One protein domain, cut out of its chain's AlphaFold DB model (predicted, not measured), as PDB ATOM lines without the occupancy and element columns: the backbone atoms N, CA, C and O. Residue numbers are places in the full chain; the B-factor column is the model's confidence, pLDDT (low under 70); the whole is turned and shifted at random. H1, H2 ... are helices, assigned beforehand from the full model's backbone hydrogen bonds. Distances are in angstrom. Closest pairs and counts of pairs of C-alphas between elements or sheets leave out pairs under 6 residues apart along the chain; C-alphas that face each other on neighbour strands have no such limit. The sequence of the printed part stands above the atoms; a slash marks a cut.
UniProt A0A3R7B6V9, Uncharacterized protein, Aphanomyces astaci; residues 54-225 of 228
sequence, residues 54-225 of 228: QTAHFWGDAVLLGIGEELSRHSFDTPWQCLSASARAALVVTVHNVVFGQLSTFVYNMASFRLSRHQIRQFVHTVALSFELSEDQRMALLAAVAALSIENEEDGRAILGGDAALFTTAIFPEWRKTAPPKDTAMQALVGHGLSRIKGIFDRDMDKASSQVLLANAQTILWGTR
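This is residues 54 to 225 of the 228 residues of an uncharacterized protein of Aphanomyces astaci (UniProt A0A3R7B6V9). Three helices, H2, H3 and H4, lie side by side in an up-and-down bundle, each running against the one before it, and the long H2 runs well beyond the other two. H1 crosses H2 on the side away from H4, the short H5 and H6 pack on H1 and H3, H7 crosses H1, and H8 crosses H2 near its beginning. The printed part has 172 residues with eight named helices, H1 to H8 in order along the chain, and no named strand; the class is all helix. The whole is compact, with a radius of gyration of the C-alphas of 17.3 A and spans of 53 by 41 by 28 A.

H2, residues 85 to 112, touches H3, residues 117 to 130, with its residues 99 to 111 alone; this hairpin has a shallow tilt of 15 degrees, and the closest C-alphas, of Val 107 and Ile 120, are 6.3 A apart. H4, residues 135 to 147, forms a hairpin with H3 at a shallow tilt of 14 degrees, closest at the C-alphas of Arg 121 and Val 145, 6.3 A. H4 also touches H2, the same way at 11 degrees, closest at the C-alphas of Ser 104 and Leu 141, 6.4 A. H1, residues 56 to 72, forms a hairpin with H2 at a steep tilt of 43 degrees, closest at the C-alphas of Ile 67 and Val 99, 6.0 A; H1 and H4 are apart. H5, residues 163 to 169, touches H3, closest at the C-alphas of Gln 119 and Phe 167, 5.7 A. H6, residues 172 to 175, touches H1, closest at the C-alphas of His 57 and Trp 175, 5.0 A. H7, residues 184 to 201, touches H1 with residues 186 to 194 alone, only just about perpendicular at 73 degrees, closest at the C-alphas of Gly 68 and Gly 193, 5.1 A. H8, residues 207 to 223, touches H2 about perpendicular at 81 degrees, closest at the C-alphas of Ala 89 and Leu 213, 5.5 A. Every O i to N i+4 pair is within hydrogen-bond range in H1, H3 and H4; the counts are 23 of 24 in H2, 12 of 14 in H7, 12 of 13 in H8 and 1 of 3 in H5, where 4 of 4 O i to N i+3 pairs are within range, and H6 is too short for an i+4 pair.

H2 is 41.0 A long, from C-alpha 85 at (151.057, 174.560, 47.620). H1 is 24.4 A, H3 19.9 A, H4 18.1 A, H7 23.7 A with a kink of 45 degrees near residue 193, and H8 24.7 A, ending at C-alpha 223 (136.581, 169.862, 39.644).

The C-alphas of Cys 82 and Glu 154, the two farthest apart, are 55.4 A apart. The links H1 to H2 and H4 to H5 are long, and the printed part has no cut. Mean pLDDT of the printed part is 72.8; residues 75 to 77, 151 to 165 and 167 to 225 are under 70.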
ATOM      1  N   GLN A  54     163.146 135.239  55.714       87.62
ATOM      2  CA  GLN A  54     162.377 135.352  56.957       87.62
ATOM      3  C   GLN A  54     162.794 136.574  57.788       87.62
ATOM      4  O   GLN A  54     162.189 136.879  58.811       87.62
ATOM      5  N   THR A  55     163.783 137.340  57.337       86.50
ATOM      6  CA  THR A  55     164.330 138.471  58.078       86.50
ATOM      7  C   THR A  55     163.545 139.759  57.810       86.50
ATOM      8  O   THR A  55     163.596 140.314  56.714       86.50
ATOM      9  N   ALA A  56     162.843 140.289  58.820       86.19
ATOM     10  CA  ALA A  56     161.995 141.481  58.672       86.19
ATOM     11  C   ALA A  56     162.760 142.727  58.190       86.19
ATOM     12  O   ALA A  56     162.283 143.458  57.319       86.19
ATOM     13  N   HIS A  57     163.969 142.952  58.712       83.75
ATOM     14  CA  HIS A  57     164.767 144.120  58.348       83.75
ATOM     15  C   HIS A  57     165.215 144.103  56.879       83.75
ATOM     16  O   HIS A  57     165.245 145.164  56.260       83.75
ATOM     17  N   PHE A  58     165.449 142.923  56.285       90.31
ATOM     18  CA  PHE A  58     165.726 142.801  54.850       90.31
ATOM     19  C   PHE A  58     164.565 143.360  54.022       90.31
ATOM     20  O   PHE A  58     164.780 144.213  53.166       90.31
ATOM     21  N   TRP A  59     163.328 142.936  54.297       92.44
ATOM     22  CA  TRP A  59     162.153 143.425  53.568       92.44
ATOM     23  C   TRP A  59     161.931 144.919  53.776       92.44
ATOM     24  O   TRP A  59     161.575 145.628  52.833       92.44
ATOM     25  N   GLY A  60     162.191 145.399  54.995       88.31
ATOM     26  CA  GLY A  60     162.135 146.816  55.317       88.31
ATOM     27  C   GLY A  60     163.138 147.652  54.519       88.31
ATOM     28  O   GLY A  60     162.767 148.655  53.912       88.31
ATOM     29  N   ASP A  61     164.401 147.238  54.457       86.38
ATOM     30  CA  ASP A  61     165.415 147.941  53.669       86.38
ATOM     31  C   ASP A  61     165.191 147.765  52.156       86.38
ATOM     32  O   ASP A  61     165.366 148.716  51.391       86.38
ATOM     33  N   ALA A  62     164.727 146.596  51.706       91.88
ATOM     34  CA  ALA A  62     164.479 146.315  50.295       91.88
ATOM     35  C   ALA A  62     163.344 147.178  49.722       91.88
ATOM     36  O   ALA A  62     163.474 147.680  48.600       91.88
ATOM     37  N   VAL A  63     162.263 147.404  50.483       91.44
ATOM     38  CA  VAL A  63     161.180 148.299  50.044       91.44
ATOM     39  C   VAL A  63     161.633 149.756  50.021       91.44
ATOM     40  O   VAL A  63     161.324 150.469  49.071       91.44
ATOM     41  N   LEU A  64     162.446 150.195  50.991       85.56
ATOM     42  CA  LEU A  64     163.028 151.543  50.972       85.56
ATOM     43  C   LEU A  64     163.961 151.750  49.782       85.56
ATOM     44  O   LEU A  64     163.948 152.826  49.186       85.56
ATOM     45  N   LEU A  65     164.749 150.734  49.421       86.31
ATOM     46  CA  LEU A  65     165.563 150.763  48.209       86.31
ATOM     47  C   LEU A  65     164.687 150.896  46.963       86.31
ATOM     48  O   LEU A  65     164.964 151.747  46.129       86.31
ATOM     49  N   GLY A  66     163.619 150.098  46.845       89.12
ATOM     50  CA  GLY A  66     162.678 150.196  45.722       89.12
ATOM     51  C   GLY A  66     162.024 151.577  45.605       89.12
ATOM     52  O   GLY A  66     162.004 152.163  44.523       89.12
ATOM     53  N   ILE A  67     161.562 152.137  46.727       87.81
ATOM     54  CA  ILE A  67     160.994 153.492  46.787       87.81
ATOM     55  C   ILE A  67     162.043 154.535  46.388       87.81
ATOM     56  O   ILE A  67     161.771 155.391  45.552       87.81
ATOM     57  N   GLY A  68     163.249 154.467  46.960       84.25
ATOM     58  CA  GLY A  68     164.330 155.408  46.670       84.25
ATOM     59  C   GLY A  68     164.776 155.371  45.208       84.25
ATOM     60  O   GLY A  68     164.971 156.425  44.607       84.25
ATOM     61  N   GLU A  69     164.887 154.178  44.621       87.00
ATOM     62  CA  GLU A  69     165.189 153.986  43.198       87.00
ATOM     63  C   GLU A  69     164.113 154.617  42.304       87.00
ATOM     64  O   GLU A  69     164.453 155.342  41.370       87.00
ATOM     65  N   GLU A  70     162.828 154.394  42.591       88.38
ATOM     66  CA  GLU A  70     161.727 154.989  41.819       88.38
ATOM     67  C   GLU A  70     161.705 156.513  41.945       88.38
ATOM     68  O   GLU A  70     161.672 157.225  40.947       88.38
ATOM     69  N   LEU A  71     161.827 157.039  43.163       83.00
ATOM     70  CA  LEU A  71     161.864 158.483  43.376       83.00
ATOM     71  C   LEU A  71     163.086 159.136  42.732       83.00
ATOM     72  O   LEU A  71     162.995 160.275  42.289       83.00
ATOM     73  N   SER A  72     164.215 158.430  42.641       82.12
ATOM     74  CA  SER A  72     165.410 158.943  41.965       82.12
ATOM     75  C   SER A  72     165.242 159.087  40.449       82.12
ATOM     76  O   SER A  72     165.965 159.874  39.841       82.12
ATOM     77  N   ARG A  73     164.279 158.378  39.838       80.88
ATOM     78  CA  ARG A  73     163.936 158.545  38.414       80.88
ATOM     79  C   ARG A  73     163.198 159.851  38.134       80.88
ATOM     80  O   ARG A  73     163.142 160.279  36.984       80.88
ATOM     81  N   HIS A  74     162.647 160.485  39.163       71.81
ATOM     82  CA  HIS A  74     161.996 161.779  39.053       71.81
ATOM     83  C   HIS A  74     162.976 162.894  39.449       71.81
ATOM     84  O   HIS A  74     163.560 162.881  40.537       71.81
ATOM     85  N   SER A  75     163.170 163.882  38.571       62.44
ATOM     86  CA  SER A  75     163.958 165.070  38.901       62.44
ATOM     87  C   SER A  75     163.159 165.980  39.835       62.44
ATOM     88  O   SER A  75     162.130 166.550  39.478       62.44
ATOM     89  N   PHE A  76     163.643 166.116  41.068       67.25
ATOM     90  CA  PHE A  76     163.121 167.057  42.060       67.25
ATOM     91  C   PHE A  76     164.179 168.126  42.327       67.25
ATOM     92  O   PHE A  76     164.830 168.133  43.371       67.25
ATOM     93  N   ASP A  77     164.408 168.979  41.330       69.31
ATOM     94  CA  ASP A  77     165.493 169.969  41.364       69.31
ATOM     95  C   ASP A  77     165.130 171.205  42.194       69.31
ATOM     96  O   ASP A  77     166.002 171.941  42.652       69.31
ATOM     97  N   THR A  78     163.837 171.423  42.438       73.69
ATOM     98  CA  THR A  78     163.354 172.530  43.263       73.69
ATOM     99  C   THR A  78     163.241 172.109  44.733       73.69
ATOM    100  O   THR A  78     162.535 171.143  45.037       73.69
ATOM    101  N   PRO A  79     163.877 172.836  45.673       77.62
ATOM    102  CA  PRO A  79     163.714 172.585  47.102       77.62
ATOM    103  C   PRO A  79     162.247 172.681  47.542       77.62
ATOM    104  O   PRO A  79     161.525 173.577  47.107       77.62
ATOM    105  N   TRP A  80     161.822 171.817  48.473       74.25
ATOM    106  CA  TRP A  80     160.438 171.752  48.982       74.25
ATOM    107  C   TRP A  80     159.860 173.115  49.396       74.25
ATOM    108  O   TRP A  80     158.716 173.447  49.080       74.25
ATOM    109  N   GLN A  81     160.674 173.937  50.063       75.62
ATOM    110  CA  GLN A  81     160.281 175.262  50.555       75.62
ATOM    111  C   GLN A  81     159.932 176.236  49.422       75.62
ATOM    112  O   GLN A  81     159.086 177.104  49.602       75.62
ATOM    113  N   CYS A  82     160.526 176.050  48.245       81.19
ATOM    114  CA  CYS A  82     160.296 176.882  47.069       81.19
ATOM    115  C   CYS A  82     159.113 176.395  46.216       81.19
ATOM    116  O   CYS A  82     158.706 177.090  45.290       81.19
ATOM    117  N   LEU A  83     158.556 175.214  46.507       81.00
ATOM    118  CA  LEU A  83     157.384 174.696  45.805       81.00
ATOM    119  C   LEU A  83     156.112 175.437  46.237       81.00
ATOM    120  O   LEU A  83     155.906 175.701  47.425       81.00
ATOM    121  N   SER A  84     155.225 175.702  45.275       85.81
ATOM    122  CA  SER A  84     153.864 176.171  45.549       85.81
ATOM    123  C   SER A  84     153.048 175.103  46.288       85.81
ATOM    124  O   SER A  84     153.359 173.914  46.231       85.81
ATOM    125  N   ALA A  85     151.951 175.503  46.939       80.12
ATOM    126  CA  ALA A  85     151.057 174.560  47.620       80.12
ATOM    127  C   ALA A  85     150.524 173.458  46.679       80.12
ATOM    128  O   ALA A  85     150.478 172.290  47.062       80.12
ATOM    129  N   SER A  86     150.193 173.802  45.429       83.81
ATOM    130  CA  SER A  86     149.747 172.832  44.422       83.81
ATOM    131  C   SER A  86     150.859 171.869  43.997       83.81
ATOM    132  O   SER A  86     150.613 170.670  43.884       83.81
ATOM    133  N   ALA A  87     152.090 172.359  43.820       83.19
ATOM    134  CA  ALA A  87     153.238 171.520  43.481       83.19
ATOM    135  C   ALA A  87     153.620 170.579  44.635       83.19
ATOM    136  O   ALA A  87     153.936 169.414  44.401       83.19
ATOM    137  N   ARG A  88     153.521 171.047  45.886       80.69
ATOM    138  CA  ARG A  88     153.692 170.206  47.082       80.69
ATOM    139  C   ARG A  88     152.643 169.100  47.142       80.69
ATOM    140  O   ARG A  88     153.004 167.945  47.328       80.69
ATOM    141  N   ALA A  89     151.370 169.430  46.924       81.38
ATOM    142  CA  ALA A  89     150.292 168.442  46.906       81.38
ATOM    143  C   ALA A  89     150.503 167.381  45.807       81.38
ATOM    144  O   ALA A  89     150.396 166.185  46.069       81.38
ATOM    145  N   ALA A  90     150.885 167.800  44.596       84.06
ATOM    146  CA  ALA A  90     151.208 166.885  43.498       84.06
ATOM    147  C   ALA A  90     152.415 165.979  43.809       84.06
ATOM    148  O   ALA A  90     152.418 164.796  43.455       84.06
ATOM    149  N   LEU A  91     153.426 166.508  44.505       83.19
ATOM    150  CA  LEU A  91     154.584 165.727  44.932       83.19
ATOM    151  C   LEU A  91     154.206 164.680  45.987       83.19
ATOM    152  O   LEU A  91     154.618 163.530  45.865       83.19
ATOM    153  N   VAL A  92     153.378 165.040  46.972       82.75
ATOM    154  CA  VAL A  92     152.855 164.089  47.971       82.75
ATOM    155  C   VAL A  92     152.105 162.948  47.285       82.75
ATOM    156  O   VAL A  92     152.387 161.782  47.555       82.75
ATOM    157  N   VAL A  93     151.223 163.262  46.331       86.50
ATOM    158  CA  VAL A  93     150.505 162.244  45.541       86.50
ATOM    159  C   VAL A  93     151.478 161.343  44.775       86.50
ATOM    160  O   VAL A  93     151.319 160.123  44.783       86.50
ATOM    161  N   THR A  94     152.514 161.916  44.156       87.06
ATOM    162  CA  THR A  94     153.565 161.143  43.474       87.06
ATOM    163  C   THR A  94     154.250 160.170  44.433       87.06
ATOM    164  O   THR A  94     154.347 158.983  44.130       87.06
ATOM    165  N   VAL A  95     154.669 160.637  45.613       85.81
ATOM    166  CA  VAL A  95     155.309 159.789  46.630       85.81
ATOM    167  C   VAL A  95     154.368 158.671  47.080       85.81
ATOM    168  O   VAL A  95     154.781 157.513  47.106       85.81
ATOM    169  N   HIS A  96     153.099 158.975  47.357       89.25
ATOM    170  CA  HIS A  96     152.107 157.968  47.747       89.25
ATOM    171  C   HIS A  96     151.919 156.903  46.666       89.25
ATOM    172  O   HIS A  96     151.883 155.714  46.973       89.25
ATOM    173  N   ASN A  97     151.848 157.305  45.396       93.38
ATOM    174  CA  ASN A  97     151.721 156.376  44.274       93.38
ATOM    175  C   ASN A  97     152.952 155.477  44.127       93.38
ATOM    176  O   ASN A  97     152.807 154.278  43.889       93.38
ATOM    177  N   VAL A  98     154.153 156.028  44.320       91.69
ATOM    178  CA  VAL A  98     155.395 155.248  44.313       91.69
ATOM    179  C   VAL A  98     155.399 154.225  45.445       91.69
ATOM    180  O   VAL A  98     155.626 153.041  45.199       91.69
ATOM    181  N   VAL A  99     155.108 154.648  46.676       91.75
ATOM    182  CA  VAL A  99     155.069 153.747  47.836       91.75
ATOM    183  C   VAL A  99     154.007 152.665  47.642       91.75
ATOM    184  O   VAL A  99     154.289 151.490  47.866       91.75
ATOM    185  N   PHE A 100     152.815 153.026  47.165       95.81
ATOM    186  CA  PHE A 100     151.744 152.079  46.857       95.81
ATOM    187  C   PHE A 100     152.157 151.053  45.790       95.81
ATOM    188  O   PHE A 100     151.933 149.853  45.971       95.81
ATOM    189  N   GLY A 101     152.797 151.491  44.701       96.62
ATOM    190  CA  GLY A 101     153.282 150.603  43.640       96.62
ATOM    191  C   GLY A 101     154.384 149.653  44.119       96.62
ATOM    192  O   GLY A 101     154.349 148.453  43.827       96.62
ATOM    193  N   GLN A 102     155.320 150.159  44.925       95.25
ATOM    194  CA  GLN A 102     156.363 149.335  45.537       95.25
ATOM    195  C   GLN A 102     155.755 148.319  46.510       95.25
ATOM    196  O   GLN A 102     156.031 147.129  46.385       95.25
ATOM    197  N   LEU A 103     154.857 148.732  47.408       96.19
ATOM    198  CA  LEU A 103     154.177 147.804  48.319       96.19
ATOM    199  C   LEU A 103     153.384 146.731  47.579       96.19
ATOM    200  O   LEU A 103     153.484 145.560  47.936       96.19
ATOM    201  N   SER A 104     152.666 147.101  46.519       97.19
ATOM    202  CA  SER A 104     151.931 146.147  45.683       97.19
ATOM    203  C   SER A 104     152.860 145.078  45.102       97.19
ATOM    204  O   SER A 104     152.536 143.896  45.135       97.19
ATOM    205  N   THR A 105     154.048 145.471  44.637       96.12
ATOM    206  CA  THR A 105     155.069 144.538  44.131       96.12
ATOM    207  C   THR A 105     155.599 143.633  45.246       96.12
ATOM    208  O   THR A 105     155.689 142.413  45.089       96.12
ATOM    209  N   PHE A 106     155.909 144.212  46.406       96.50
ATOM    210  CA  PHE A 106     156.452 143.476  47.545       96.50
ATOM    211  C   PHE A 106     155.464 142.465  48.139       96.50
ATOM    212  O   PHE A 106     155.904 141.406  48.577       96.50
ATOM    213  N   VAL A 107     154.151 142.713  48.074       96.00
ATOM    214  CA  VAL A 107     153.118 141.733  48.457       96.00
ATOM    215  C   VAL A 107     153.293 140.409  47.699       96.00
ATOM    216  O   VAL A 107     153.326 139.346  48.320       96.00
ATOM    217  N   TYR A 108     153.476 140.459  46.376       94.88
ATOM    218  CA  TYR A 108     153.678 139.255  45.559       94.88
ATOM    219  C   TYR A 108     155.071 138.646  45.731       94.88
ATOM    220  O   TYR A 108     155.214 137.420  45.716       94.88
ATOM    221  N   ASN A 109     156.096 139.479  45.938       95.25
ATOM    222  CA  ASN A 109     157.441 138.987  46.226       95.25
ATOM    223  C   ASN A 109     157.455 138.189  47.527       95.25
ATOM    224  O   ASN A 109     157.854 137.029  47.526       95.25
ATOM    225  N   MET A 110     156.941 138.752  48.618       93.69
ATOM    226  CA  MET A 110     156.896 138.068  49.908       93.69
ATOM    227  C   MET A 110     156.096 136.759  49.834       93.69
ATOM    228  O   MET A 110     156.526 135.750  50.392       93.69
ATOM    229  N   ALA A 111     154.994 136.727  49.077       92.69
ATOM    230  CA  ALA A 111     154.246 135.494  48.830       92.69
ATOM    231  C   ALA A 111     155.081 134.441  48.074       92.69
ATOM    232  O   ALA A 111     155.138 133.281  48.479       92.69
ATOM    233  N   SER A 112     155.790 134.855  47.017       91.75
ATOM    234  CA  SER A 112     156.690 133.982  46.242       91.75
ATOM    235  C   SER A 112     157.820 133.404  47.097       91.75
ATOM    236  O   SER A 112     158.259 132.281  46.859       91.75
ATOM    237  N   PHE A 113     158.264 134.161  48.104       91.75
ATOM    238  CA  PHE A 113     159.288 133.775  49.076       91.75
ATOM    239  C   PHE A 113     158.731 133.136  50.357       91.75
ATOM    240  O   PHE A 113     159.434 133.035  51.359       91.75
ATOM    241  N   ARG A 114     157.491 132.628  50.294       89.50
ATOM    242  CA  ARG A 114     156.850 131.796  51.329       89.50
ATOM    243  C   ARG A 114     156.675 132.501  52.678       89.50
ATOM    244  O   ARG A 114     156.685 131.850  53.721       89.50
ATOM    245  N   LEU A 115     156.485 133.820  52.680       88.69
ATOM    246  CA  LEU A 115     155.997 134.501  53.877       88.69
ATOM    247  C   LEU A 115     154.504 134.229  54.053       88.69
ATOM    248  O   LEU A 115     153.735 134.181  53.091       88.69
ATOM    249  N   SER A 116     154.093 134.074  55.308       88.06
ATOM    250  CA  SER A 116     152.691 133.860  55.650       88.06
ATOM    251  C   SER A 116     151.846 135.089  55.319       88.06
ATOM    252  O   SER A 116     152.301 136.236  55.389       88.06
ATOM    253  N   ARG A 117     150.555 134.860  55.059       89.62
ATOM    254  CA  ARG A 117     149.568 135.934  54.881       89.62
ATOM    255  C   ARG A 117     149.601 136.936  56.034       89.62
ATOM    256  O   ARG A 117     149.477 138.137  55.809       89.62
ATOM    257  N   HIS A 118     149.793 136.443  57.258       88.62
ATOM    258  CA  HIS A 118     149.899 137.274  58.450       88.62
ATOM    259  C   HIS A 118     151.110 138.215  58.387       88.62
ATOM    260  O   HIS A 118     150.938 139.422  58.548       88.62
ATOM    261  N   GLN A 119     152.307 137.698  58.086       88.94
ATOM    262  CA  GLN A 119     153.521 138.516  57.945       88.94
ATOM    263  C   GLN A 119     153.371 139.565  56.837       88.94
ATOM    264  O   GLN A 119     153.693 140.731  57.051       88.94
ATOM    265  N   ILE A 120     152.832 139.179  55.674       93.31
ATOM    266  CA  ILE A 120     152.632 140.099  54.543       93.31
ATOM    267  C   ILE A 120     151.624 141.194  54.911       93.31
ATOM    268  O   ILE A 120     151.852 142.372  54.635       93.31
ATOM    269  N   ARG A 121     150.523 140.832  55.580       93.06
ATOM    270  CA  ARG A 121     149.520 141.793  56.053       93.06
ATOM    271  C   ARG A 121     150.122 142.794  57.037       93.06
ATOM    272  O   ARG A 121     149.877 143.989  56.890       93.06
ATOM    273  N   GLN A 122     150.883 142.322  58.025       90.50
ATOM    274  CA  GLN A 122     151.550 143.206  58.985       90.50
ATOM    275  C   GLN A 122     152.572 144.107  58.296       90.50
ATOM    276  O   GLN A 122     152.623 145.302  58.571       90.50
ATOM    277  N   PHE A 123     153.324 143.567  57.337       92.19
ATOM    278  CA  PHE A 123     154.246 144.350  56.528       92.19
ATOM    279  C   PHE A 123     153.557 145.504  55.803       92.19
ATOM    280  O   PHE A 123     153.928 146.663  55.991       92.19
ATOM    281  N   VAL A 124     152.504 145.198  55.044       94.00
ATOM    282  CA  VAL A 124     151.701 146.205  54.343       94.00
ATOM    283  C   VAL A 124     151.155 147.242  55.314       94.00
ATOM    284  O   VAL A 124     151.281 148.434  55.056       94.00
ATOM    285  N   HIS A 125     150.564 146.803  56.427       90.31
ATOM    286  CA  HIS A 125     149.948 147.700  57.398       90.31
ATOM    287  C   HIS A 125     150.960 148.697  57.967       90.31
ATOM    288  O   HIS A 125     150.749 149.909  57.910       90.31
ATOM    289  N   THR A 126     152.087 148.193  58.455       86.62
ATOM    290  CA  THR A 126     153.088 148.995  59.153       86.62
ATOM    291  C   THR A 126     153.816 149.955  58.211       86.62
ATOM    292  O   THR A 126     154.044 151.115  58.569       86.62
ATOM    293  N   VAL A 127     154.145 149.525  56.987       87.88
ATOM    294  CA  VAL A 127     154.768 150.412  55.991       87.88
ATOM    295  C   VAL A 127     153.764 151.448  55.484       87.88
ATOM    296  O   VAL A 127     154.096 152.629  55.437       87.88
ATOM    297  N   ALA A 128     152.525 151.053  55.170       89.62
ATOM    298  CA  ALA A 128     151.496 151.984  54.698       89.62
ATOM    299  C   ALA A 128     151.188 153.081  55.727       89.62
ATOM    300  O   ALA A 128     151.025 154.236  55.343       89.62
ATOM    301  N   LEU A 129     151.157 152.745  57.023       85.88
ATOM    302  CA  LEU A 129     151.021 153.734  58.096       85.88
ATOM    303  C   LEU A 129     152.242 154.651  58.202       85.88
ATOM    304  O   LEU A 129     152.080 155.854  58.370       85.88
ATOM    305  N   SER A 130     153.453 154.104  58.070       82.44
ATOM    306  CA  SER A 130     154.696 154.887  58.168       82.44
ATOM    307  C   SER A 130     154.846 155.923  57.050       82.44
ATOM    308  O   SER A 130     155.522 156.928  57.240       82.44
ATOM    309  N   PHE A 131     154.229 155.673  55.896       83.38
ATOM    310  CA  PHE A 131     154.191 156.587  54.751       83.38
ATOM    311  C   PHE A 131     152.837 157.294  54.588       83.38
ATOM    312  O   PHE A 131     152.604 157.916  53.558       83.38
ATOM    313  N   GLU A 132     151.945 157.180  55.579       86.12
ATOM    314  CA  GLU A 132     150.632 157.838  55.617       86.12
ATOM    315  C   GLU A 132     149.758 157.607  54.369       86.12
ATOM    316  O   GLU A 132     149.003 158.487  53.957       86.12
ATOM    317  N   LEU A 133     149.821 156.413  53.764       87.69
ATOM    318  CA  LEU A 133     148.999 156.096  52.593       87.69
ATOM    319  C   LEU A 133     147.506 156.308  52.868       87.69
ATOM    320  O   LEU A 133     147.018 156.084  53.984       87.69
ATOM    321  N   SER A 134     146.769 156.692  51.819       89.06
ATOM    322  CA  SER A 134     145.328 156.914  51.936       89.06
ATOM    323  C   SER A 134     144.598 155.633  52.340       89.06
ATOM    324  O   SER A 134     145.090 154.515  52.149       89.06
ATOM    325  N   GLU A 135     143.399 155.788  52.898       89.62
ATOM    326  CA  GLU A 135     142.567 154.646  53.269       89.62
ATOM    327  C   GLU A 135     142.274 153.738  52.072       89.62
ATOM    328  O   GLU A 135     142.479 152.532  52.178       89.62
ATOM    329  N   ASP A 136     141.926 154.311  50.917       93.25
ATOM    330  CA  ASP A 136     141.682 153.550  49.688       93.25
ATOM    331  C   ASP A 136     142.907 152.732  49.260       93.25
ATOM    332  O   ASP A 136     142.796 151.541  48.967       93.25
ATOM    333  N   GLN A 137     144.100 153.341  49.275       93.69
ATOM    334  CA  GLN A 137     145.349 152.653  48.934       93.69
ATOM    335  C   GLN A 137     145.652 151.525  49.924       93.69
ATOM    336  O   GLN A 137     146.018 150.419  49.524       93.69
ATOM    337  N   ARG A 138     145.458 151.771  51.224       94.06
ATOM    338  CA  ARG A 138     145.640 150.759  52.270       94.06
ATOM    339  C   ARG A 138     144.653 149.602  52.107       94.06
ATOM    340  O   ARG A 138     145.060 148.445  52.196       94.06
ATOM    341  N   MET A 139     143.380 149.891  51.847       94.75
ATOM    342  CA  MET A 139     142.342 148.880  51.641       94.75
ATOM    343  C   MET A 139     142.604 148.048  50.385       94.75
ATOM    344  O   MET A 139     142.487 146.826  50.438       94.75
ATOM    345  N   ALA A 140     143.046 148.676  49.293       97.38
ATOM    346  CA  ALA A 140     143.436 147.974  48.075       97.38
ATOM    347  C   ALA A 140     144.621 147.019  48.309       97.38
ATOM    348  O   ALA A 140     144.575 145.867  47.878       97.38
ATOM    349  N   LEU A 141     145.652 147.449  49.049       97.25
ATOM    350  CA  LEU A 141     146.780 146.579  49.404       97.25
ATOM    351  C   LEU A 141     146.336 145.404  50.286       97.25
ATOM    352  O   LEU A 141     146.731 144.266  50.043       97.25
ATOM    353  N   LEU A 142     145.489 145.646  51.291       95.69
ATOM    354  CA  LEU A 142     144.967 144.584  52.157       95.69
ATOM    355  C   LEU A 142     144.084 143.591  51.389       95.69
ATOM    356  O   LEU A 142     144.162 142.389  51.641       95.69
ATOM    357  N   ALA A 143     143.291 144.072  50.430       96.38
ATOM    358  CA  ALA A 143     142.525 143.222  49.527       96.38
ATOM    359  C   ALA A 143     143.447 142.368  48.642       96.38
ATOM    360  O   ALA A 143     143.202 141.173  48.495       96.38
ATOM    361  N   ALA A 144     144.546 142.934  48.127       96.38
ATOM    362  CA  ALA A 144     145.546 142.176  47.375       96.38
ATOM    363  C   ALA A 144     146.175 141.060  48.226       96.38
ATOM    364  O   ALA A 144     146.268 139.925  47.767       96.38
ATOM    365  N   VAL A 145     146.520 141.338  49.491       95.81
ATOM    366  CA  VAL A 145     147.006 140.309  50.433       95.81
ATOM    367  C   VAL A 145     145.953 139.223  50.667       95.81
ATOM    368  O   VAL A 145     146.283 138.038  50.710       95.81
ATOM    369  N   ALA A 146     144.678 139.601  50.793       93.69
ATOM    370  CA  ALA A 146     143.579 138.653  50.953       93.69
ATOM    371  C   ALA A 146     143.337 137.790  49.696       93.69
ATOM    372  O   ALA A 146     142.902 136.645  49.812       93.69
ATOM    373  N   ALA A 147     143.652 138.301  48.508       94.19
ATOM    374  CA  ALA A 147     143.506 137.584  47.245       94.19
ATOM    375  C   ALA A 147     144.680 136.642  46.922       94.19
ATOM    376  O   ALA A 147     144.587 135.853  45.981       94.19
ATOM    377  N   LEU A 148     145.785 136.698  47.678       91.94
ATOM    378  CA  LEU A 148     146.938 135.832  47.437       91.94
ATOM    379  C   LEU A 148     146.549 134.351  47.531       91.94
ATOM    380  O   LEU A 148     145.931 133.911  48.502       91.94
ATOM    381  N   SER A 149     146.982 133.569  46.545       85.31
ATOM    382  CA  SER A 149     146.940 132.106  46.595       85.31
ATOM    383  C   SER A 149     148.218 131.613  47.269       85.31
ATOM    384  O   SER A 149     149.250 131.464  46.622       85.31
ATOM    385  N   ILE A 150     148.173 131.442  48.591       78.75
ATOM    386  CA  ILE A 150     149.296 130.926  49.383       78.75
ATOM    387  C   ILE A 150     149.043 129.436  49.588       78.75
ATOM    388  O   ILE A 150     148.059 129.064  50.222       78.75
ATOM    389  N   GLU A 151     149.898 128.599  49.002       63.94
ATOM    390  CA  GLU A 151     149.830 127.144  49.152       63.94
ATOM    391  C   GLU A 151     150.040 126.774  50.633       63.94
ATOM    392  O   GLU A 151     151.145 126.922  51.150       63.94
ATOM    393  N   ASN A 152     148.945 126.343  51.269       50.88
ATOM    394  CA  ASN A 152     148.773 125.728  52.590       50.88
ATOM    395  C   ASN A 152     149.469 126.385  53.801       50.88
ATOM    396  O   ASN A 152     150.668 126.255  54.024       50.88
ATOM    397  N   GLU A 153     148.640 126.947  54.689       50.75
ATOM    398  CA  GLU A 153     148.964 127.299  56.084       50.75
ATOM    399  C   GLU A 153     149.273 126.064  56.973       50.75
ATOM    400  O   GLU A 153     149.611 126.221  58.143       50.75
ATOM    401  N   GLU A 154     149.165 124.840  56.434       44.59
ATOM    402  CA  GLU A 154     149.321 123.572  57.170       44.59
ATOM    403  C   GLU A 154     150.777 123.187  57.475       44.59
ATOM    404  O   GLU A 154     151.025 122.425  58.408       44.59
ATOM    405  N   ASP A 155     151.761 123.743  56.765       41.34
ATOM    406  CA  ASP A 155     153.152 123.669  57.207       41.34
ATOM    407  C   ASP A 155     153.377 124.829  58.180       41.34
ATOM    408  O   ASP A 155     153.731 125.941  57.786       41.34
ATOM    409  N   GLY A 156     153.175 124.570  59.475       42.75
ATOM    410  CA  GLY A 156     153.545 125.435  60.603       42.75
ATOM    411  C   GLY A 156     155.053 125.713  60.705       42.75
ATOM    412  O   GLY A 156     155.640 125.636  61.776       42.75
ATOM    413  N   ARG A 157     155.703 126.024  59.581       45.09
ATOM    414  CA  ARG A 157     157.085 126.486  59.450       45.09
ATOM    415  C   ARG A 157     157.154 127.988  59.208       45.09
ATOM    416  O   ARG A 157     158.178 128.493  58.750       45.09
ATOM    417  N   ALA A 158     156.094 128.725  59.536       45.12
ATOM    418  CA  ALA A 158     156.261 130.131  59.843       45.12
ATOM    419  C   ALA A 158     157.092 130.232  61.138       45.12
ATOM    420  O   ALA A 158     156.564 130.186  62.243       45.12
ATOM    421  N   ILE A 159     158.400 130.421  60.928       49.62
ATOM    422  CA  ILE A 159     159.353 131.106  61.807       49.62
ATOM    423  C   ILE A 159     159.988 130.265  62.933       49.62
ATOM    424  O   ILE A 159     159.549 130.267  64.076       49.62
ATOM    425  N   LEU A 160     161.151 129.677  62.638       45.19
ATOM    426  CA  LEU A 160     162.229 129.485  63.618       45.19
ATOM    427  C   LEU A 160     163.546 129.933  62.972       45.19
ATOM    428  O   LEU A 160     164.320 129.124  62.471       45.19
ATOM    429  N   GLY A 161     163.770 131.245  62.917       53.62
ATOM    430  CA  GLY A 161     165.042 131.806  62.461       53.62
ATOM    431  C   GLY A 161     164.979 133.304  62.174       53.62
ATOM    432  O   GLY A 161     164.119 133.755  61.422       53.62
ATOM    433  N   GLY A 162     165.914 134.057  62.761       57.97
ATOM    434  CA  GLY A 162     166.098 135.498  62.552       57.97
ATOM    435  C   GLY A 162     165.076 136.400  63.254       57.97
ATOM    436  O   GLY A 162     164.347 135.987  64.154       57.97
ATOM    437  N   ASP A 163     165.002 137.645  62.788       66.75
ATOM    438  CA  ASP A 163     164.144 138.726  63.302       66.75
ATOM    439  C   ASP A 163     162.672 138.612  62.866       66.75
ATOM    440  O   ASP A 163     161.912 139.576  62.874       66.75
ATOM    441  N   ALA A 164     162.238 137.440  62.431       66.31
ATOM    442  CA  ALA A 164     160.913 137.224  61.868       66.31
ATOM    443  C   ALA A 164     159.764 137.548  62.850       66.31
ATOM    444  O   ALA A 164     158.684 137.962  62.427       66.31
ATOM    445  N   ALA A 165     159.998 137.445  64.164       67.19
ATOM    446  CA  ALA A 165     159.048 137.906  65.178       67.19
ATOM    447  C   ALA A 165     158.741 139.411  65.054       67.19
ATOM    448  O   ALA A 165     157.614 139.826  65.334       67.19
ATOM    449  N   LEU A 166     159.691 140.214  64.554       73.19
ATOM    450  CA  LEU A 166     159.527 141.658  64.382       73.19
ATOM    451  C   LEU A 166     158.381 142.016  63.437       73.19
ATOM    452  O   LEU A 166     157.773 143.065  63.632       73.19
ATOM    453  N   PHE A 167     158.019 141.147  62.485       67.12
ATOM    454  CA  PHE A 167     156.817 141.352  61.668       67.12
ATOM    455  C   PHE A 167     155.556 141.535  62.519       67.12
ATOM    456  O   PHE A 167     154.615 142.179  62.075       67.12
ATOM    457  N   THR A 168     155.532 140.963  63.722       65.62
ATOM    458  CA  THR A 168     154.387 141.006  64.637       65.62
ATOM    459  C   THR A 168     154.622 141.881  65.864       65.62
ATOM    460  O   THR A 168     153.660 142.405  66.419       65.62
ATOM    461  N   THR A 169     155.876 142.053  66.294       63.28
ATOM    462  CA  THR A 169     156.209 142.685  67.579       63.28
ATOM    463  C   THR A 169     156.764 144.101  67.471       63.28
ATOM    464  O   THR A 169     156.917 144.753  68.501       63.28
ATOM    465  N   ALA A 170     157.075 144.585  66.267       62.97
ATOM    466  CA  ALA A 170     157.765 145.855  66.078       62.97
ATOM    467  C   ALA A 170     157.215 146.638  64.884       62.97
ATOM    468  O   ALA A 170     156.757 146.064  63.893       62.97
ATOM    469  N   ILE A 171     157.296 147.967  64.965       69.19
ATOM    470  CA  ILE A 171     156.934 148.842  63.845       69.19
ATOM    471  C   ILE A 171     158.103 149.001  62.861       69.19
ATOM    472  O   ILE A 171     159.262 148.747  63.174       69.19
ATOM    473  N   PHE A 172     157.818 149.472  61.650       65.31
ATOM    474  CA  PHE A 172     158.772 149.549  60.541       65.31
ATOM    475  C   PHE A 172     160.070 150.317  60.871       65.31
ATOM    476  O   PHE A 172     161.150 149.839  60.515       65.31
ATOM    477  N   PRO A 173     160.034 151.448  61.609       66.62
ATOM    478  CA  PRO A 173     161.256 152.100  62.080       66.62
ATOM    479  C   PRO A 173     162.119 151.232  63.010       66.62
ATOM    480  O   PRO A 173     163.337 151.407  63.059       66.62
ATOM    481  N   GLU A 174     161.510 150.314  63.758       67.75
ATOM    482  CA  GLU A 174     162.185 149.461  64.736       67.75
ATOM    483  C   GLU A 174     162.852 148.246  64.101       67.75
ATOM    484  O   GLU A 174     163.929 147.869  64.557       67.75
ATOM    485  N   TRP A 175     162.318 147.721  62.992       66.06
ATOM    486  CA  TRP A 175     162.999 146.680  62.203       66.06
ATOM    487  C   TRP A 175     164.409 147.106  61.800       66.06
ATOM    488  O   TRP A 175     165.318 146.300  61.687       66.06
ATOM    489  N   ARG A 176     164.621 148.408  61.618       65.44
ATOM    490  CA  ARG A 176     165.908 148.956  61.187       65.44
ATOM    491  C   ARG A 176     166.915 149.148  62.313       65.44
ATOM    492  O   ARG A 176     168.074 149.429  62.016       65.44
ATOM    493  N   LYS A 177     166.491 149.045  63.577       67.25
ATOM    494  CA  LYS A 177     167.388 149.136  64.739       67.25
ATOM    495  C   LYS A 177     168.180 147.842  64.942       67.25
ATOM    496  O   LYS A 177     169.251 147.898  65.530       67.25
ATOM    497  N   THR A 178     167.661 146.713  64.457       63.56
ATOM    498  CA  THR A 178     168.291 145.388  64.577       63.56
ATOM    499  C   THR A 178     169.127 145.002  63.355       63.56
ATOM    500  O   THR A 178     169.813 143.985  63.385       63.56
ATOM    501  N   ALA A 179     169.107 145.812  62.290       62.53
ATOM    502  CA  ALA A 179     169.885 145.562  61.080       62.53
ATOM    503  C   ALA A 179     171.409 145.660  61.342       62.53
ATOM    504  O   ALA A 179     171.831 146.535  62.109       62.53
ATOM    505  N   PRO A 180     172.242 144.830  60.678       63.78
ATOM    506  CA  PRO A 180     173.701 144.936  60.733       63.78
ATOM    507  C   PRO A 180     174.203 146.351  60.373       63.78
ATOM    508  O   PRO A 180     173.514 147.090  59.658       63.78
ATOM    509  N   PRO A 181     175.398 146.763  60.849       56.47
ATOM    510  CA  PRO A 181     175.977 148.063  60.512       56.47
ATOM    511  C   PRO A 181     176.059 148.247  58.988       56.47
ATOM    512  O   PRO A 181     176.619 147.424  58.272       56.47
ATOM    513  N   LYS A 182     175.427 149.324  58.508       57.72
ATOM    514  CA  LYS A 182     175.035 149.512  57.105       57.72
ATOM    515  C   LYS A 182     176.200 149.751  56.156       57.72
ATOM    516  O   LYS A 182     177.107 150.523  56.447       57.72
ATOM    517  N   ASP A 183     176.024 149.235  54.946       53.69
ATOM    518  CA  ASP A 183     176.719 149.671  53.742       53.69
ATOM    519  C   ASP A 183     176.445 151.172  53.469       53.69
ATOM    520  O   ASP A 183     175.303 151.604  53.261       53.69
ATOM    521  N   THR A 184     177.498 151.993  53.508       50.34
ATOM    522  CA  THR A 184     177.481 153.469  53.436       50.34
ATOM    523  C   THR A 184     176.746 153.999  52.195       50.34
ATOM    524  O   THR A 184     176.126 155.066  52.224       50.34
ATOM    525  N   ALA A 185     176.733 153.224  51.104       46.56
ATOM    526  CA  ALA A 185     176.041 153.566  49.862       46.56
ATOM    527  C   ALA A 185     174.503 153.580  49.999       46.56
ATOM    528  O   ALA A 185     173.825 154.355  49.315       46.56
ATOM    529  N   MET A 186     173.929 152.766  50.897       52.41
ATOM    530  CA  MET A 186     172.485 152.775  51.170       52.41
ATOM    531  C   MET A 186     172.053 154.047  51.898       52.41
ATOM    532  O   MET A 186     171.007 154.610  51.578       52.41
ATOM    533  N   GLN A 187     172.865 154.533  52.842       53.59
ATOM    534  CA  GLN A 187     172.604 155.796  53.536       53.59
ATOM    535  C   GLN A 187     172.590 156.981  52.574       53.59
ATOM    536  O   GLN A 187     171.762 157.866  52.745       53.59
ATOM    537  N   ALA A 188     173.431 156.984  51.539       50.19
ATOM    538  CA  ALA A 188     173.421 158.042  50.534       50.19
ATOM    539  C   ALA A 188     172.171 157.985  49.636       50.19
ATOM    540  O   ALA A 188     171.531 159.009  49.420       50.19
ATOM    541  N   LEU A 189     171.777 156.801  49.151       49.31
ATOM    542  CA  LEU A 189     170.671 156.662  48.192       49.31
ATOM    543  C   LEU A 189     169.295 156.818  48.860       49.31
ATOM    544  O   LEU A 189     168.456 157.611  48.430       49.31
ATOM    545  N   VAL A 190     169.097 156.102  49.969       51.19
ATOM    546  CA  VAL A 190     167.892 156.191  50.797       51.19
ATOM    547  C   VAL A 190     167.881 157.518  51.546       51.19
ATOM    548  O   VAL A 190     166.836 158.136  51.658       51.19
ATOM    549  N   GLY A 191     169.028 158.013  52.012       49.50
ATOM    550  CA  GLY A 191     169.123 159.323  52.651       49.50
ATOM    551  C   GLY A 191     168.856 160.468  51.689       49.50
ATOM    552  O   GLY A 191     168.152 161.378  52.080       49.50
ATOM    553  N   HIS A 192     169.304 160.449  50.433       51.72
ATOM    554  CA  HIS A 192     168.997 161.521  49.478       51.72
ATOM    555  C   HIS A 192     167.529 161.477  49.012       51.72
ATOM    556  O   HIS A 192     166.857 162.508  49.010       51.72
ATOM    557  N   GLY A 193     166.990 160.291  48.703       50.59
ATOM    558  CA  GLY A 193     165.578 160.120  48.331       50.59
ATOM    559  C   GLY A 193     164.609 160.374  49.493       50.59
ATOM    560  O   GLY A 193     163.650 161.127  49.347       50.59
ATOM    561  N   LEU A 194     164.888 159.813  50.677       49.34
ATOM    562  CA  LEU A 194     164.060 160.004  51.869       49.34
ATOM    563  C   LEU A 194     164.341 161.311  52.608       49.34
ATOM    564  O   LEU A 194     163.431 161.756  53.277       49.34
ATOM    565  N   SER A 195     165.509 161.966  52.541       49.19
ATOM    566  CA  SER A 195     165.684 163.311  53.148       49.19
ATOM    567  C   SER A 195     164.878 164.373  52.407       49.19
ATOM    568  O   SER A 195     164.336 165.278  53.040       49.19
ATOM    569  N   ARG A 196     164.712 164.206  51.088       52.38
ATOM    570  CA  ARG A 196     163.773 164.982  50.269       52.38
ATOM    571  C   ARG A 196     162.317 164.768  50.702       52.38
ATOM    572  O   ARG A 196     161.530 165.701  50.616       52.38
ATOM    573  N   ILE A 197     161.996 163.587  51.236       48.69
ATOM    574  CA  ILE A 197     160.700 163.251  51.850       48.69
ATOM    575  C   ILE A 197     160.634 163.639  53.339       48.69
ATOM    576  O   ILE A 197     159.586 164.010  53.845       48.69
ATOM    577  N   LYS A 198     161.748 163.624  54.069       44.34
ATOM    578  CA  LYS A 198     161.818 163.942  55.498       44.34
ATOM    579  C   LYS A 198     161.446 165.405  55.737       44.34
ATOM    580  O   LYS A 198     160.801 165.708  56.724       44.34
ATOM    581  N   GLY A 199     161.735 166.298  54.787       41.75
ATOM    582  CA  GLY A 199     161.191 167.663  54.788       41.75
ATOM    583  C   GLY A 199     159.663 167.753  54.621       41.75
ATOM    584  O   GLY A 199     159.082 168.740  55.053       41.75
ATOM    585  N   ILE A 200     159.022 166.734  54.032       44.19
ATOM    586  CA  ILE A 200     157.564 166.624  53.848       44.19
ATOM    587  C   ILE A 200     156.887 166.182  55.153       44.19
ATOM    588  O   ILE A 200     155.835 166.713  55.490       44.19
ATOM    589  N   PHE A 201     157.501 165.257  55.904       41.59
ATOM    590  CA  PHE A 201     156.896 164.667  57.109       41.59
ATOM    591  C   PHE A 201     157.397 165.251  58.446       41.59
ATOM    592  O   PHE A 201     156.608 165.347  59.379       41.59
ATOM    593  N   ASP A 202     158.658 165.692  58.567       42.94
ATOM    594  CA  ASP A 202     159.226 166.128  59.862       42.94
ATOM    595  C   ASP A 202     159.101 167.631  60.142       42.94
ATOM    596  O   ASP A 202     159.371 168.047  61.270       42.94
ATOM    597  N   ARG A 203     158.790 168.477  59.143       43.53
ATOM    598  CA  ARG A 203     159.064 169.918  59.282       43.53
ATOM    599  C   ARG A 203     157.927 170.918  59.142       43.53
ATOM    600  O   ARG A 203     158.219 172.069  59.421       43.53
ATOM    601  N   ASP A 204     156.691 170.536  58.813       38.94
ATOM    602  CA  ASP A 204     155.573 171.511  58.819       38.94
ATOM    603  C   ASP A 204     154.149 170.919  58.852       38.94
ATOM    604  O   ASP A 204     153.178 171.610  58.550       38.94
ATOM    605  N   MET A 205     153.971 169.648  59.211       42.28
ATOM    606  CA  MET A 205     152.659 169.017  59.070       42.28
ATOM    607  C   MET A 205     152.084 168.651  60.432       42.28
ATOM    608  O   MET A 205     152.289 167.555  60.949       42.28
ATOM    609  N   ASP A 206     151.267 169.556  60.975       44.88
ATOM    610  CA  ASP A 206     150.067 169.103  61.676       44.88
ATOM    611  C   ASP A 206     149.458 167.977  60.832       44.88
ATOM    612  O   ASP A 206     149.239 168.152  59.634       44.88
ATOM    613  N   LYS A 207     149.213 166.803  61.420       48.38
ATOM    614  CA  LYS A 207     148.710 165.605  60.712       48.38
ATOM    615  C   LYS A 207     147.456 165.882  59.863       48.38
ATOM    616  O   LYS A 207     147.187 165.184  58.889       48.38
ATOM    617  N   ALA A 208     146.712 166.933  60.214       44.97
ATOM    618  CA  ALA A 208     145.597 167.464  59.444       44.97
ATOM    619  C   ALA A 208     146.017 167.970  58.050       44.97
ATOM    620  O   ALA A 208     145.315 167.734  57.075       44.97
ATOM    621  N   SER A 209     147.177 168.606  57.915       49.25
ATOM    622  CA  SER A 209     147.631 169.262  56.692       49.25
ATOM    623  C   SER A 209     147.923 168.275  55.554       49.25
ATOM    624  O   SER A 209     147.646 168.600  54.403       49.25
ATOM    625  N   SER A 210     148.436 167.065  55.824       48.31
ATOM    626  CA  SER A 210     148.790 166.095  54.761       48.31
ATOM    627  C   SER A 210     147.529 165.482  54.165       48.31
ATOM    628  O   SER A 210     147.375 165.401  52.946       48.31
ATOM    629  N   GLN A 211     146.574 165.139  55.030       55.84
ATOM    630  CA  GLN A 211     145.254 164.666  54.624       55.84
ATOM    631  C   GLN A 211     144.440 165.772  53.944       55.84
ATOM    632  O   GLN A 211     143.765 165.503  52.956       55.84
ATOM    633  N   VAL A 212     144.559 167.023  54.398       55.06
ATOM    634  CA  VAL A 212     143.932 168.187  53.752       55.06
ATOM    635  C   VAL A 212     144.555 168.474  52.382       55.06
ATOM    636  O   VAL A 212     143.826 168.788  51.447       55.06
ATOM    637  N   LEU A 213     145.872 168.328  52.206       54.38
ATOM    638  CA  LEU A 213     146.520 168.466  50.896       54.38
ATOM    639  C   LEU A 213     146.097 167.353  49.930       54.38
ATOM    640  O   LEU A 213     145.841 167.641  48.761       54.38
ATOM    641  N   LEU A 214     145.976 166.111  50.408       55.47
ATOM    642  CA  LEU A 214     145.447 164.994  49.621       55.47
ATOM    643  C   LEU A 214     143.979 165.213  49.247       55.47
ATOM    644  O   LEU A 214     143.626 165.057  48.079       55.47
ATOM    645  N   ALA A 215     143.151 165.645  50.200       59.09
ATOM    646  CA  ALA A 215     141.755 165.986  49.957       59.09
ATOM    647  C   ALA A 215     141.648 167.113  48.920       59.09
ATOM    648  O   ALA A 215     140.962 166.957  47.919       59.09
ATOM    649  N   ASN A 216     142.409 168.199  49.075       54.69
ATOM    650  CA  ASN A 216     142.412 169.323  48.134       54.69
ATOM    651  C   ASN A 216     142.906 168.924  46.734       54.69
ATOM    652  O   ASN A 216     142.342 169.376  45.739       54.69
ATOM    653  N   ALA A 217     143.922 168.060  46.629       57.78
ATOM    654  CA  ALA A 217     144.382 167.531  45.345       57.78
ATOM    655  C   ALA A 217     143.302 166.681  44.657       57.78
ATOM    656  O   ALA A 217     143.092 166.813  43.448       57.78
ATOM    657  N   GLN A 218     142.578 165.856  45.421       55.44
ATOM    658  CA  GLN A 218     141.439 165.086  44.921       55.44
ATOM    659  C   GLN A 218     140.307 166.014  44.454       55.44
ATOM    660  O   GLN A 218     139.808 165.839  43.344       55.44
ATOM    661  N   THR A 219     139.967 167.064  45.205       55.44
ATOM    662  CA  THR A 219     138.930 168.034  44.811       55.44
ATOM    663  C   THR A 219     139.297 168.796  43.534       55.44
ATOM    664  O   THR A 219     138.442 169.003  42.676       55.44
ATOM    665  N   ILE A 220     140.570 169.172  43.355       54.62
ATOM    666  CA  ILE A 220     141.061 169.854  42.141       54.62
ATOM    667  C   ILE A 220     140.994 168.928  40.914       54.62
ATOM    668  O   ILE A 220     140.563 169.349  39.835       54.62
ATOM    669  N   LEU A 221     141.371 167.656  41.074       44.19
ATOM    670  CA  LEU A 221     141.270 166.638  40.020       44.19
ATOM    671  C   LEU A 221     139.813 166.332  39.637       44.19
ATOM    672  O   LEU A 221     139.524 166.032  38.481       44.19
ATOM    673  N   TRP A 222     138.883 166.416  40.589       45.97
ATOM    674  CA  TRP A 222     137.465 166.164  40.338       45.97
ATOM    675  C   TRP A 222     136.772 167.397  39.748       45.97
ATOM    676  O   TRP A 222     135.995 167.257  38.808       45.97
ATOM    677  N   GLY A 223     137.111 168.608  40.197       41.03
ATOM    678  CA  GLY A 223     136.581 169.862  39.644       41.03
ATOM    679  C   GLY A 223     136.962 170.096  38.177       41.03
ATOM    680  O   GLY A 223     136.170 170.626  37.404       41.03
ATOM    681  N   THR A 224     138.130 169.616  37.748       45.72
ATOM    682  CA  THR A 224     138.547 169.664  36.335       45.72
ATOM    683  C   THR A 224     137.834 168.636  35.449       45.72
ATOM    684  O   THR A 224     137.789 168.815  34.232       45.72
ATOM    685  N   ARG A 225     137.226 167.591  36.030       38.03
ATOM    686  CA  ARG A 225     136.493 166.542  35.299       38.03
ATOM    687  C   ARG A 225     135.046 166.927  34.951       38.03
ATOM    688  O   ARG A 225     134.492 166.332  34.038       38.03
TER     689      ARG A 225